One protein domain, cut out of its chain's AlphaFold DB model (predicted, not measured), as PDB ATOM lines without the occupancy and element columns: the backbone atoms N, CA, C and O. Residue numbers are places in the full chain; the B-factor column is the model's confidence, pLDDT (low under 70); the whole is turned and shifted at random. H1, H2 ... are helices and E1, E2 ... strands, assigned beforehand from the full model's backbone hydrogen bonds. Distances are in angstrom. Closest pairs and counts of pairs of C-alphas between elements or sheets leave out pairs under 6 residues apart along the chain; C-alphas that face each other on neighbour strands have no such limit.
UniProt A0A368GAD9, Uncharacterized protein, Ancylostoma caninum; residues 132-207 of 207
ATOM      1  N   THR A 132     -29.841  28.694  -4.212       92.06
ATOM      2  CA  THR A 132     -29.420  28.967  -2.829       92.06
ATOM      3  C   THR A 132     -28.279  28.034  -2.428       92.06
ATOM      4  O   THR A 132     -28.364  26.835  -2.672       92.06
ATOM      5  N   ASP A 133     -27.223  28.576  -1.821       92.88
ATOM      6  CA  ASP A 133     -26.106  27.790  -1.286       92.88
ATOM      7  C   ASP A 133     -26.469  27.069   0.028       92.88
ATOM      8  O   ASP A 133     -27.537  27.282   0.608       92.88
ATOM      9  N   THR A 134     -25.573  26.227   0.554       90.88
ATOM     10  CA  THR A 134     -25.828  25.527   1.831       90.88
ATOM     11  C   THR A 134     -25.906  26.451   3.047       90.88
ATOM     12  O   THR A 134     -26.400  26.031   4.092       90.88
ATOM     13  N   ALA A 135     -25.451  27.701   2.931       90.06
ATOM     14  CA  ALA A 135     -25.569  28.724   3.965       90.06
ATOM     15  C   ALA A 135     -26.871  29.547   3.850       90.06
ATOM     16  O   ALA A 135     -27.085  30.469   4.640       90.06
ATOM     17  N   GLY A 136     -27.749  29.242   2.887       89.75
ATOM     18  CA  GLY A 136     -29.006  29.963   2.689       89.75
ATOM     19  C   GLY A 136     -28.863  31.295   1.938       89.75
ATOM     20  O   GLY A 136     -29.775  32.129   1.982       89.75
ATOM     21  N   ARG A 137     -27.732  31.535   1.267       92.69
ATOM     22  CA  ARG A 137     -27.466  32.737   0.461       92.69
ATOM     23  C   ARG A 137     -27.820  32.478  -1.001       92.69
ATOM     24  O   ARG A 137     -27.538  31.406  -1.524       92.69
ATOM     25  N   ARG A 138     -28.416  33.464  -1.671       94.06
ATOM     26  CA  ARG A 138     -28.785  33.363  -3.091       94.06
ATOM     27  C   ARG A 138     -27.602  33.749  -3.976       94.06
ATOM     28  O   ARG A 138     -27.039  34.830  -3.792       94.06
ATOM     29  N   CYS A 139     -27.233  32.893  -4.925       94.69
ATOM     30  CA  CYS A 139     -26.171  33.195  -5.890       94.69
ATOM     31  C   CYS A 139     -26.658  34.244  -6.894       94.69
ATOM     32  O   CYS A 139     -27.771  34.125  -7.395       94.69
ATOM     33  N   GLY A 140     -25.858  35.274  -7.177       93.00
ATOM     34  CA  GLY A 140     -26.239  36.388  -8.060       93.00
ATOM     35  C   GLY A 140     -27.096  37.468  -7.393       93.00
ATOM     36  O   GLY A 140     -27.349  38.508  -7.998       93.00
ATOM     37  N   GLY A 141     -27.507  37.251  -6.141       92.25
ATOM     38  CA  GLY A 141     -28.341  38.164  -5.365       92.25
ATOM     39  C   GLY A 141     -27.561  38.976  -4.330       92.25
ATOM     40  O   GLY A 141     -26.403  38.696  -4.002       92.25
ATOM     41  N   SER A 142     -28.220  39.976  -3.749       92.06
ATOM     42  CA  SER A 142     -27.693  40.709  -2.594       92.06
ATOM     43  C   SER A 142     -28.784  40.956  -1.562       92.06
ATOM     44  O   SER A 142     -29.901  41.353  -1.886       92.06
ATOM     45  N   ARG A 143     -28.453  40.746  -0.283       89.75
ATOM     46  CA  ARG A 143     -29.379  40.948   0.836       89.75
ATOM     47  C   ARG A 143     -28.853  42.026   1.776       89.75
ATOM     48  O   ARG A 143     -28.299  41.733   2.839       89.75
ATOM     49  N   GLY A 144     -29.057  43.286   1.393       86.56
ATOM     50  CA  GLY A 144     -28.678  44.456   2.189       86.56
ATOM     51  C   GLY A 144     -27.221  44.391   2.659       86.56
ATOM     52  O   GLY A 144     -26.316  44.194   1.858       86.56
ATOM     53  N   LYS A 145     -26.993  44.520   3.973       86.62
ATOM     54  CA  LYS A 145     -25.653  44.442   4.586       86.62
ATOM     55  C   LYS A 145     -25.200  43.021   4.953       86.62
ATOM     56  O   LYS A 145     -24.137  42.873   5.543       86.62
ATOM     57  N   SER A 146     -26.003  41.988   4.681       89.12
ATOM     58  CA  SER A 146     -25.685  40.613   5.094       89.12
ATOM     59  C   SER A 146     -24.709  39.939   4.134       89.12
ATOM     60  O   SER A 146     -23.729  39.351   4.580       89.12
ATOM     61  N   TYR A 147     -24.967  40.024   2.826       92.00
ATOM     62  CA  TYR A 147     -24.087  39.480   1.797       92.00
ATOM     63  C   TYR A 147     -24.315  40.151   0.437       92.00
ATOM     64  O   TYR A 147     -25.420  40.615   0.122       92.00
ATOM     65  N   ASN A 148     -23.269  40.152  -0.387       93.25
ATOM     66  CA  ASN A 148     -23.310  40.557  -1.785       93.25
ATOM     67  C   ASN A 148     -22.660  39.453  -2.631       93.25
ATOM     68  O   ASN A 148     -21.470  39.182  -2.485       93.25
ATOM     69  N   LEU A 149     -23.476  38.750  -3.418       93.69
ATOM     70  CA  LEU A 149     -23.062  37.643  -4.283       93.69
ATOM     71  C   LEU A 149     -23.381  37.945  -5.755       93.69
ATOM     72  O   LEU A 149     -23.466  37.033  -6.575       93.69
ATOM     73  N   THR A 150     -23.533  39.225  -6.100       92.56
ATOM     74  CA  THR A 150     -23.836  39.676  -7.462       92.56
ATOM     75  C   THR A 150     -22.747  39.248  -8.453       92.56
ATOM     76  O   THR A 150     -23.066  38.844  -9.566       92.56
ATOM     77  N   ASP A 151     -21.487  39.193  -8.010       93.88
ATOM     78  CA  ASP A 151     -20.348  38.719  -8.816       93.88
ATOM     79  C   ASP A 151     -20.269  37.185  -8.946       93.88
ATOM     80  O   ASP A 151     -19.405  36.655  -9.646       93.88
ATOM     81  N   LYS A 152     -21.126  36.440  -8.235       94.00
ATOM     82  CA  LYS A 152     -21.120  34.968  -8.188       94.00
ATOM     83  C   LYS A 152     -22.516  34.408  -8.488       94.00
ATOM     84  O   LYS A 152     -23.197  33.960  -7.562       94.00
ATOM     85  N   PRO A 153     -22.972  34.455  -9.755       93.94
ATOM     86  CA  PRO A 153     -24.335  34.079 -10.126       93.94
ATOM     87  C   PRO A 153     -24.578  32.567 -10.218       93.94
ATOM     88  O   PRO A 153     -25.730  32.139 -10.184       93.94
ATOM     89  N   TYR A 154     -23.536  31.743 -10.322       94.12
ATOM     90  CA  TYR A 154     -23.686  30.306 -10.553       94.12
ATOM     91  C   TYR A 154     -23.614  29.512  -9.248       94.12
ATOM     92  O   TYR A 154     -22.808  29.829  -8.378       94.12
ATOM     93  N   LEU A 155     -24.422  28.457  -9.122       93.12
ATOM     94  CA  LEU A 155     -24.366  27.518  -7.999       93.12
ATOM     95  C   LEU A 155     -23.612  26.252  -8.412       93.12
ATOM     96  O   LEU A 155     -24.009  25.563  -9.351       93.12
ATOM     97  N   TYR A 156     -22.550  25.935  -7.680       91.06
ATOM     98  CA  TYR A 156     -21.756  24.733  -7.873       91.06
ATOM     99  C   TYR A 156     -22.127  23.650  -6.856       91.06
ATOM    100  O   TYR A 156     -22.239  23.920  -5.658       91.06
ATOM    101  N   TYR A 157     -22.257  22.415  -7.344       89.94
ATOM    102  CA  TYR A 157     -22.487  21.213  -6.546       89.94
ATOM    103  C   TYR A 157     -21.208  20.378  -6.518       89.94
ATOM    104  O   TYR A 157     -20.693  20.013  -7.573       89.94
ATOM    105  N   PHE A 158     -20.730  20.023  -5.326       86.94
ATOM    106  CA  PHE A 158     -19.522  19.198  -5.194       86.94
ATOM    107  C   PHE A 158     -19.754  17.741  -5.615       86.94
ATOM    108  O   PHE A 158     -18.846  17.086  -6.117       86.94
ATOM    109  N   ASP A 159     -20.972  17.232  -5.420       86.06
ATOM    110  CA  ASP A 159     -21.367  15.896  -5.861       86.06
ATOM    111  C   ASP A 159     -22.798  15.919  -6.404       86.06
ATOM    112  O   ASP A 159     -23.777  15.853  -5.657       86.06
ATOM    113  N   ILE A 160     -22.914  16.007  -7.729       85.88
ATOM    114  CA  ILE A 160     -24.208  16.015  -8.416       85.88
ATOM    115  C   ILE A 160     -24.931  14.663  -8.323       85.88
ATOM    116  O   ILE A 160     -26.157  14.616  -8.418       85.88
ATOM    117  N   THR A 161     -24.211  13.558  -8.085       85.69
ATOM    118  CA  THR A 161     -24.819  12.217  -8.011       85.69
ATOM    119  C   THR A 161     -25.732  12.085  -6.795       85.69
ATOM    120  O   THR A 161     -26.765  11.416  -6.854       85.69
ATOM    121  N   LYS A 162     -25.422  12.818  -5.718       83.81
ATOM    122  CA  LYS A 162     -26.282  12.938  -4.536       83.81
ATOM    123  C   LYS A 162     -27.571  13.701  -4.839       83.81
ATOM    124  O   LYS A 162     -28.600  13.390  -4.243       83.81
ATOM    125  N   CYS A 163     -27.545  14.630  -5.795       85.75
ATOM    126  CA  CYS A 163     -28.701  15.453  -6.157       85.75
ATOM    127  C   CYS A 163     -29.711  14.729  -7.056       85.75
ATOM    128  O   CYS A 163     -30.888  15.077  -7.041       85.75
ATOM    129  N   ILE A 164     -29.291  13.701  -7.798       86.56
ATOM    130  CA  ILE A 164     -30.176  12.920  -8.687       86.56
ATOM    131  C   ILE A 164     -31.073  11.952  -7.885       86.56
ATOM    132  O   ILE A 164     -32.051  11.411  -8.399       86.56
ATOM    133  N   SER A 165     -30.771  11.734  -6.603       83.12
ATOM    134  CA  SER A 165     -31.536  10.829  -5.748       83.12
ATOM    135  C   SER A 165     -32.902  11.403  -5.330       83.12
ATOM    136  O   SER A 165     -33.081  12.612  -5.194       83.12
ATOM    137  N   TYR A 166     -33.880  10.521  -5.082       78.50
ATOM    138  CA  TYR A 166     -35.248  10.907  -4.692       78.50
ATOM    139  C   TYR A 166     -35.303  11.743  -3.399       78.50
ATOM    140  O   TYR A 166     -36.199  12.566  -3.225       78.50
ATOM    141  N   SER A 167     -34.323  11.590  -2.502       76.50
ATOM    142  CA  SER A 167     -34.234  12.366  -1.259       76.50
ATOM    143  C   SER A 167     -34.050  13.872  -1.491       76.50
ATOM    144  O   SER A 167     -34.429  14.660  -0.622       76.50
ATOM    145  N   THR A 168     -33.581  14.293  -2.670       82.62
ATOM    146  CA  THR A 168     -33.493  15.710  -3.057       82.62
ATOM    147  C   THR A 168     -34.858  16.394  -3.105       82.62
ATOM    148  O   THR A 168     -34.963  17.567  -2.751       82.62
ATOM    149  N   ALA A 169     -35.919  15.671  -3.485       75.62
ATOM    150  CA  ALA A 169     -37.266  16.234  -3.597       75.62
ATOM    151  C   ALA A 169     -37.865  16.643  -2.240       75.62
ATOM    152  O   ALA A 169     -38.747  17.497  -2.192       75.62
ATOM    153  N   LEU A 170     -37.389  16.045  -1.142       76.31
ATOM    154  CA  LEU A 170     -37.920  16.274   0.205       76.31
ATOM    155  C   LEU A 170     -37.058  17.228   1.039       76.31
ATOM    156  O   LEU A 170     -37.600  17.957   1.865       76.31
ATOM    157  N   GLY A 171     -35.734  17.225   0.847       77.88
ATOM    158  CA  GLY A 171     -34.796  17.948   1.720       77.88
ATOM    159  C   GLY A 171     -33.739  18.786   1.005       77.88
ATOM    160  O   GLY A 171     -32.841  19.307   1.663       77.88
ATOM    161  N   GLY A 172     -33.812  18.914  -0.322       83.00
ATOM    162  CA  GLY A 172     -32.735  19.499  -1.115       83.00
ATOM    163  C   GLY A 172     -31.539  18.555  -1.264       83.00
ATOM    164  O   GLY A 172     -31.535  17.424  -0.776       83.00
ATOM    165  N   CYS A 173     -30.517  18.997  -1.996       87.00
ATOM    166  CA  CYS A 173     -29.378  18.137  -2.291       87.00
ATOM    167  C   CYS A 173     -28.420  18.010  -1.095       87.00
ATOM    168  O   CYS A 173     -27.920  19.009  -0.578       87.00
ATOM    169  N   GLN A 174     -28.107  16.770  -0.705       86.12
ATOM    170  CA  GLN A 174     -27.184  16.431   0.390       86.12
ATOM    171  C   GLN A 174     -25.711  16.484  -0.047       86.12
ATOM    172  O   GLN A 174     -24.967  15.509   0.063       86.12
ATOM    173  N   THR A 175     -25.294  17.623  -0.585       88.69
ATOM    174  CA  THR A 175     -23.904  17.922  -0.940       88.69
ATOM    175  C   THR A 175     -23.621  19.374  -0.561       88.69
ATOM    176  O   THR A 175     -24.560  20.179  -0.574       88.69
ATOM    177  N   PRO A 176     -22.384  19.746  -0.182       89.12
ATOM    178  CA  PRO A 176     -22.039  21.154  -0.062       89.12
ATOM    179  C   PRO A 176     -22.338  21.873  -1.383       89.12
ATOM    180  O   PRO A 176     -22.173  21.312  -2.465       89.12
ATOM    181  N   GLN A 177     -22.828  23.103  -1.291       91.38
ATOM    182  CA  GLN A 177     -23.176  23.929  -2.443       91.38
ATOM    183  C   GLN A 177     -22.586  25.311  -2.209       91.38
ATOM    184  O   GLN A 177     -22.699  25.844  -1.104       91.38
ATOM    185  N   MET A 178     -21.952  25.886  -3.227       93.00
ATOM    186  CA  MET A 178     -21.351  27.215  -3.127       93.00
ATOM    187  C   MET A 178     -21.628  28.049  -4.372       93.00
ATOM    188  O   MET A 178     -21.770  27.513  -5.468       93.00
ATOM    189  N   CYS A 179     -21.670  29.366  -4.206       94.69
ATOM    190  CA  CYS A 179     -21.799  30.282  -5.328       94.69
ATOM    191  C   CYS A 179     -20.432  30.613  -5.933       94.69
ATOM    192  O   CYS A 179     -19.497  30.955  -5.205       94.69
ATOM    193  N   VAL A 180     -20.339  30.579  -7.260       94.06
ATOM    194  CA  VAL A 180     -19.117  30.833  -8.034       94.06
ATOM    195  C   VAL A 180     -19.360  31.865  -9.136       94.06
ATOM    196  O   VAL A 180     -20.486  32.058  -9.601       94.06
ATOM    197  N   SER A 181     -18.294  32.559  -9.535       93.31
ATOM    198  CA  SER A 181     -18.308  33.521 -10.647       93.31
ATOM    199  C   SER A 181     -18.277  32.830 -12.005       93.31
ATOM    200  O   SER A 181     -18.826  33.342 -12.977       93.31
ATOM    201  N   THR A 182     -17.657  31.657 -12.090       91.31
ATOM    202  CA  THR A 182     -17.557  30.867 -13.318       91.31
ATOM    203  C   THR A 182     -17.648  29.390 -12.953       91.31
ATOM    204  O   THR A 182     -17.173  28.982 -11.899       91.31
ATOM    205  N   CYS A 183     -18.324  28.591 -13.779       89.19
ATOM    206  CA  CYS A 183     -18.396  27.151 -13.552       89.19
ATOM    207  C   CYS A 183     -17.068  26.491 -13.949       89.19
ATOM    208  O   CYS A 183     -16.549  26.797 -15.029       89.19
ATOM    209  N   PRO A 184     -16.549  25.554 -13.142       85.69
ATOM    210  CA  PRO A 184     -15.313  24.873 -13.470       85.69
ATOM    211  C   PRO A 184     -15.456  24.038 -14.745       85.69
ATOM    212  O   PRO A 184     -16.460  23.358 -14.958       85.69
ATOM    213  N   SER A 185     -14.431  24.074 -15.598       83.75
ATOM    214  CA  SER A 185     -14.405  23.319 -16.865       83.75
ATOM    215  C   SER A 185     -14.024  21.844 -16.682       83.75
ATOM    216  O   SER A 185     -14.193  21.026 -17.591       83.75
ATOM    217  N   LYS A 186     -13.496  21.499 -15.504       79.12
ATOM    218  CA  LYS A 186     -13.053  20.160 -15.124       79.12
ATOM    219  C   LYS A 186     -13.785  19.721 -13.863       79.12
ATOM    220  O   LYS A 186     -14.003  20.508 -12.947       79.12
ATOM    221  N   TYR A 187     -14.149  18.445 -13.822       75.06
ATOM    222  CA  TYR A 187     -14.736  17.824 -12.641       75.06
ATOM    223  C   TYR A 187     -13.629  17.167 -11.828       75.06
ATOM    224  O   TYR A 187     -12.835  16.396 -12.366       75.06
ATOM    225  N   PHE A 188     -13.606  17.440 -10.529       74.75
ATOM    226  CA  PHE A 188     -12.688  16.808  -9.592       74.75
ATOM    227  C   PHE A 188     -13.510  15.959  -8.636       74.75
ATOM    228  O   PHE A 188     -14.440  16.456  -8.004       74.75
ATOM    229  N   SER A 189     -13.192  14.672  -8.530       73.56
ATOM    230  CA  SER A 189     -13.729  13.859  -7.443       73.56
ATOM    231  C   SER A 189     -12.865  14.050  -6.198       73.56
ATOM    232  O   SER A 189     -11.681  14.372  -6.290       73.56
ATOM    233  N   TYR A 190     -13.434  13.799  -5.021       70.00
ATOM    234  CA  TYR A 190     -12.676  13.807  -3.767       70.00
ATOM    235  C   TYR A 190     -11.412  12.923  -3.836       70.00
ATOM    236  O   TYR A 190     -10.359  13.298  -3.329       70.00
ATOM    237  N   LEU A 191     -11.485  11.793  -4.550       75.56
ATOM    238  CA  LEU A 191     -10.344  10.898  -4.764       75.56
ATOM    239  C   LEU A 191      -9.208  11.564  -5.560       75.56
ATOM    240  O   LEU A 191      -8.043  11.322  -5.263       75.56
ATOM    241  N   GLN A 192      -9.536  12.422  -6.532       73.69
ATOM    242  CA  GLN A 192      -8.555  13.170  -7.332       73.69
ATOM    243  C   GLN A 192      -7.873  14.281  -6.522       73.69
ATOM    244  O   GLN A 192      -6.693  14.541  -6.723       73.69
ATOM    245  N   LEU A 193      -8.596  14.903  -5.587       70.12
ATOM    246  CA  LEU A 193      -8.047  15.898  -4.654       70.12
ATOM    247  C   LEU A 193      -7.137  15.267  -3.589       70.12
ATOM    248  O   LEU A 193      -6.218  15.917  -3.100       70.12
ATOM    249  N   GLN A 194      -7.388  14.005  -3.227       76.06
ATOM    250  CA  GLN A 194      -6.556  13.257  -2.284       76.06
ATOM    251  C   GLN A 194      -5.277  12.699  -2.939       76.06
ATOM    252  O   GLN A 194      -4.286  12.467  -2.247       76.06
ATOM    253  N   SER A 195      -5.271  12.504  -4.263       72.69
ATOM    254  CA  SER A 195      -4.057  12.186  -5.018       72.69
ATOM    255  C   SER A 195      -3.257  13.459  -5.340       72.69
ATOM    256  O   SER A 195      -3.820  14.396  -5.898       72.69
ATOM    257  N   PRO A 196      -1.937  13.508  -5.084       63.00
ATOM    258  CA  PRO A 196      -1.101  14.701  -5.275       63.00
ATOM    259  C   PRO A 196      -0.843  15.070  -6.751       63.00
ATOM    260  O   PRO A 196       0.052  15.854  -7.047       63.00
ATOM    261  N   THR A 197      -1.594  14.502  -7.695       63.41
ATOM    262  CA  THR A 197      -1.454  14.766  -9.133       63.41
ATOM    263  C   THR A 197      -2.014  16.121  -9.562       63.41
ATOM    264  O   THR A 197      -1.652  16.586 -10.636       63.41
ATOM    265  N   ILE A 198      -2.858  16.772  -8.750       67.00
ATOM    266  CA  ILE A 198      -3.401  18.107  -9.038       67.00
ATOM    267  C   ILE A 198      -2.735  19.119  -8.104       67.00
ATOM    268  O   ILE A 198      -2.902  19.062  -6.885       67.00
ATOM    269  N   SER A 199      -1.970  20.054  -8.673       67.12
ATOM    270  CA  SER A 199      -1.383  21.154  -7.902       67.12
ATOM    271  C   SER A 199      -2.467  22.156  -7.475       67.12
ATOM    272  O   SER A 199      -3.457  22.358  -8.178       67.12
ATOM    273  N   ALA A 200      -2.288  22.821  -6.329       68.12
ATOM    274  CA  ALA A 200      -3.246  23.815  -5.832       68.12
ATOM    275  C   ALA A 200      -3.482  24.978  -6.820       68.12
ATOM    276  O   ALA A 200      -4.566  25.558  -6.831       68.12
ATOM    277  N   GLU A 201      -2.499  25.294  -7.667       67.81
ATOM    278  CA  GLU A 201      -2.639  26.310  -8.718       67.81
ATOM    279  C   GLU A 201      -3.554  25.847  -9.853       67.81
ATOM    280  O   GLU A 201      -4.348  26.628 -10.372       67.81
ATOM    281  N   GLU A 202      -3.522  24.561 -10.192       70.88
ATOM    282  CA  GLU A 202      -4.400  24.003 -11.219       70.88
ATOM    283  C   GLU A 202      -5.861  23.972 -10.757       70.88
ATOM    284  O   GLU A 202      -6.771  24.236 -11.540       70.88
ATOM    285  N   PHE A 203      -6.090  23.773  -9.456       66.94
ATOM    286  CA  PHE A 203      -7.416  23.924  -8.861       66.94
ATOM    287  C   PHE A 203      -7.909  25.377  -8.907       66.94
ATOM    288  O   PHE A 203      -9.066  25.618  -9.234       66.94
ATOM    289  N   ARG A 204      -7.042  26.360  -8.632       68.94
ATOM    290  CA  ARG A 204      -7.414  27.788  -8.698       68.94
ATOM    291  C   ARG A 204      -7.702  28.274 -10.113       68.94
ATOM    292  O   ARG A 204      -8.530  29.155 -10.279       68.94
ATOM    293  N   HIS A 205      -7.026  27.727 -11.119       67.31
ATOM    294  CA  HIS A 205      -7.303  28.059 -12.518       67.31
ATOM    295  C   HIS A 205      -8.546  27.360 -13.067       67.31
ATOM    296  O   HIS A 205      -9.121  27.811 -14.058       67.31
ATOM    297  N   ALA A 206      -8.945  26.251 -12.450       62.28
ATOM    298  CA  ALA A 206     -10.110  25.503 -12.871       62.28
ATOM    299  C   ALA A 206     -11.420  25.965 -12.225       62.28
ATOM    300  O   ALA A 206     -12.453  25.585 -12.765       62.28
ATOM    301  N   VAL A 207     -11.398  26.725 -11.118       57.12
ATOM    302  CA  VAL A 207     -12.570  27.116 -10.299       57.12
ATOM    303  C   VAL A 207     -12.819  28.621 -10.324       57.12
ATOM    304  O   VAL A 207     -11.840  29.385 -10.204       57.12
TER     305      VAL A 207
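What this domain is: This is residues 132 to 207 of the 207 residues of an uncharacterized protein of Ancylostoma caninum (UniProt A0A368GAD9). The model has little regular structure: a short two-stranded ribbon, E1 and E2, sits near the middle of a flat array of loops. Unnamed residues 132 to 153, the loop with H1 and H2, and the tail with H3 and H4 spread from it three ways; residues 166 to 171 stick out. The 76 printed residues include E1, H1, H2, E2, H3 and H4, mixed in class, with 28 residues in named elements. The whole is loose, radius of gyration of the C-alphas 14.3 A, spanning 41 by 32 by 17 A.

How they stand to each other: E1, residues 154 to 157, and E2, residues 177 to 180, are antiparallel neighbours at 145 degrees; N 156 and O 178 are within hydrogen-bond range, 2.8 A. H1, residues 160 to 163, and H2, residues 168 to 171, are close but not clearly touching, closest C-alphas Lys 162 and Thr 168, 7.9 A; both are too short for an O i to N i+4 pair. H3, residues 190 to 194, and H4, residues 200 to 206, are apart; every such pair in them is within range.

Where its parts are: E1 starts at C-alpha 154, (-23.686, 30.306, -10.553), and measures 10.0 A, E2 9.8 A. H4, 10.0 A, ends at C-alpha 206, (-10.110, 25.503, -12.871).

The domain as a whole: The printed part has no cut. pLDDT is under 70 at residues 196 to 201 and 203 to 207.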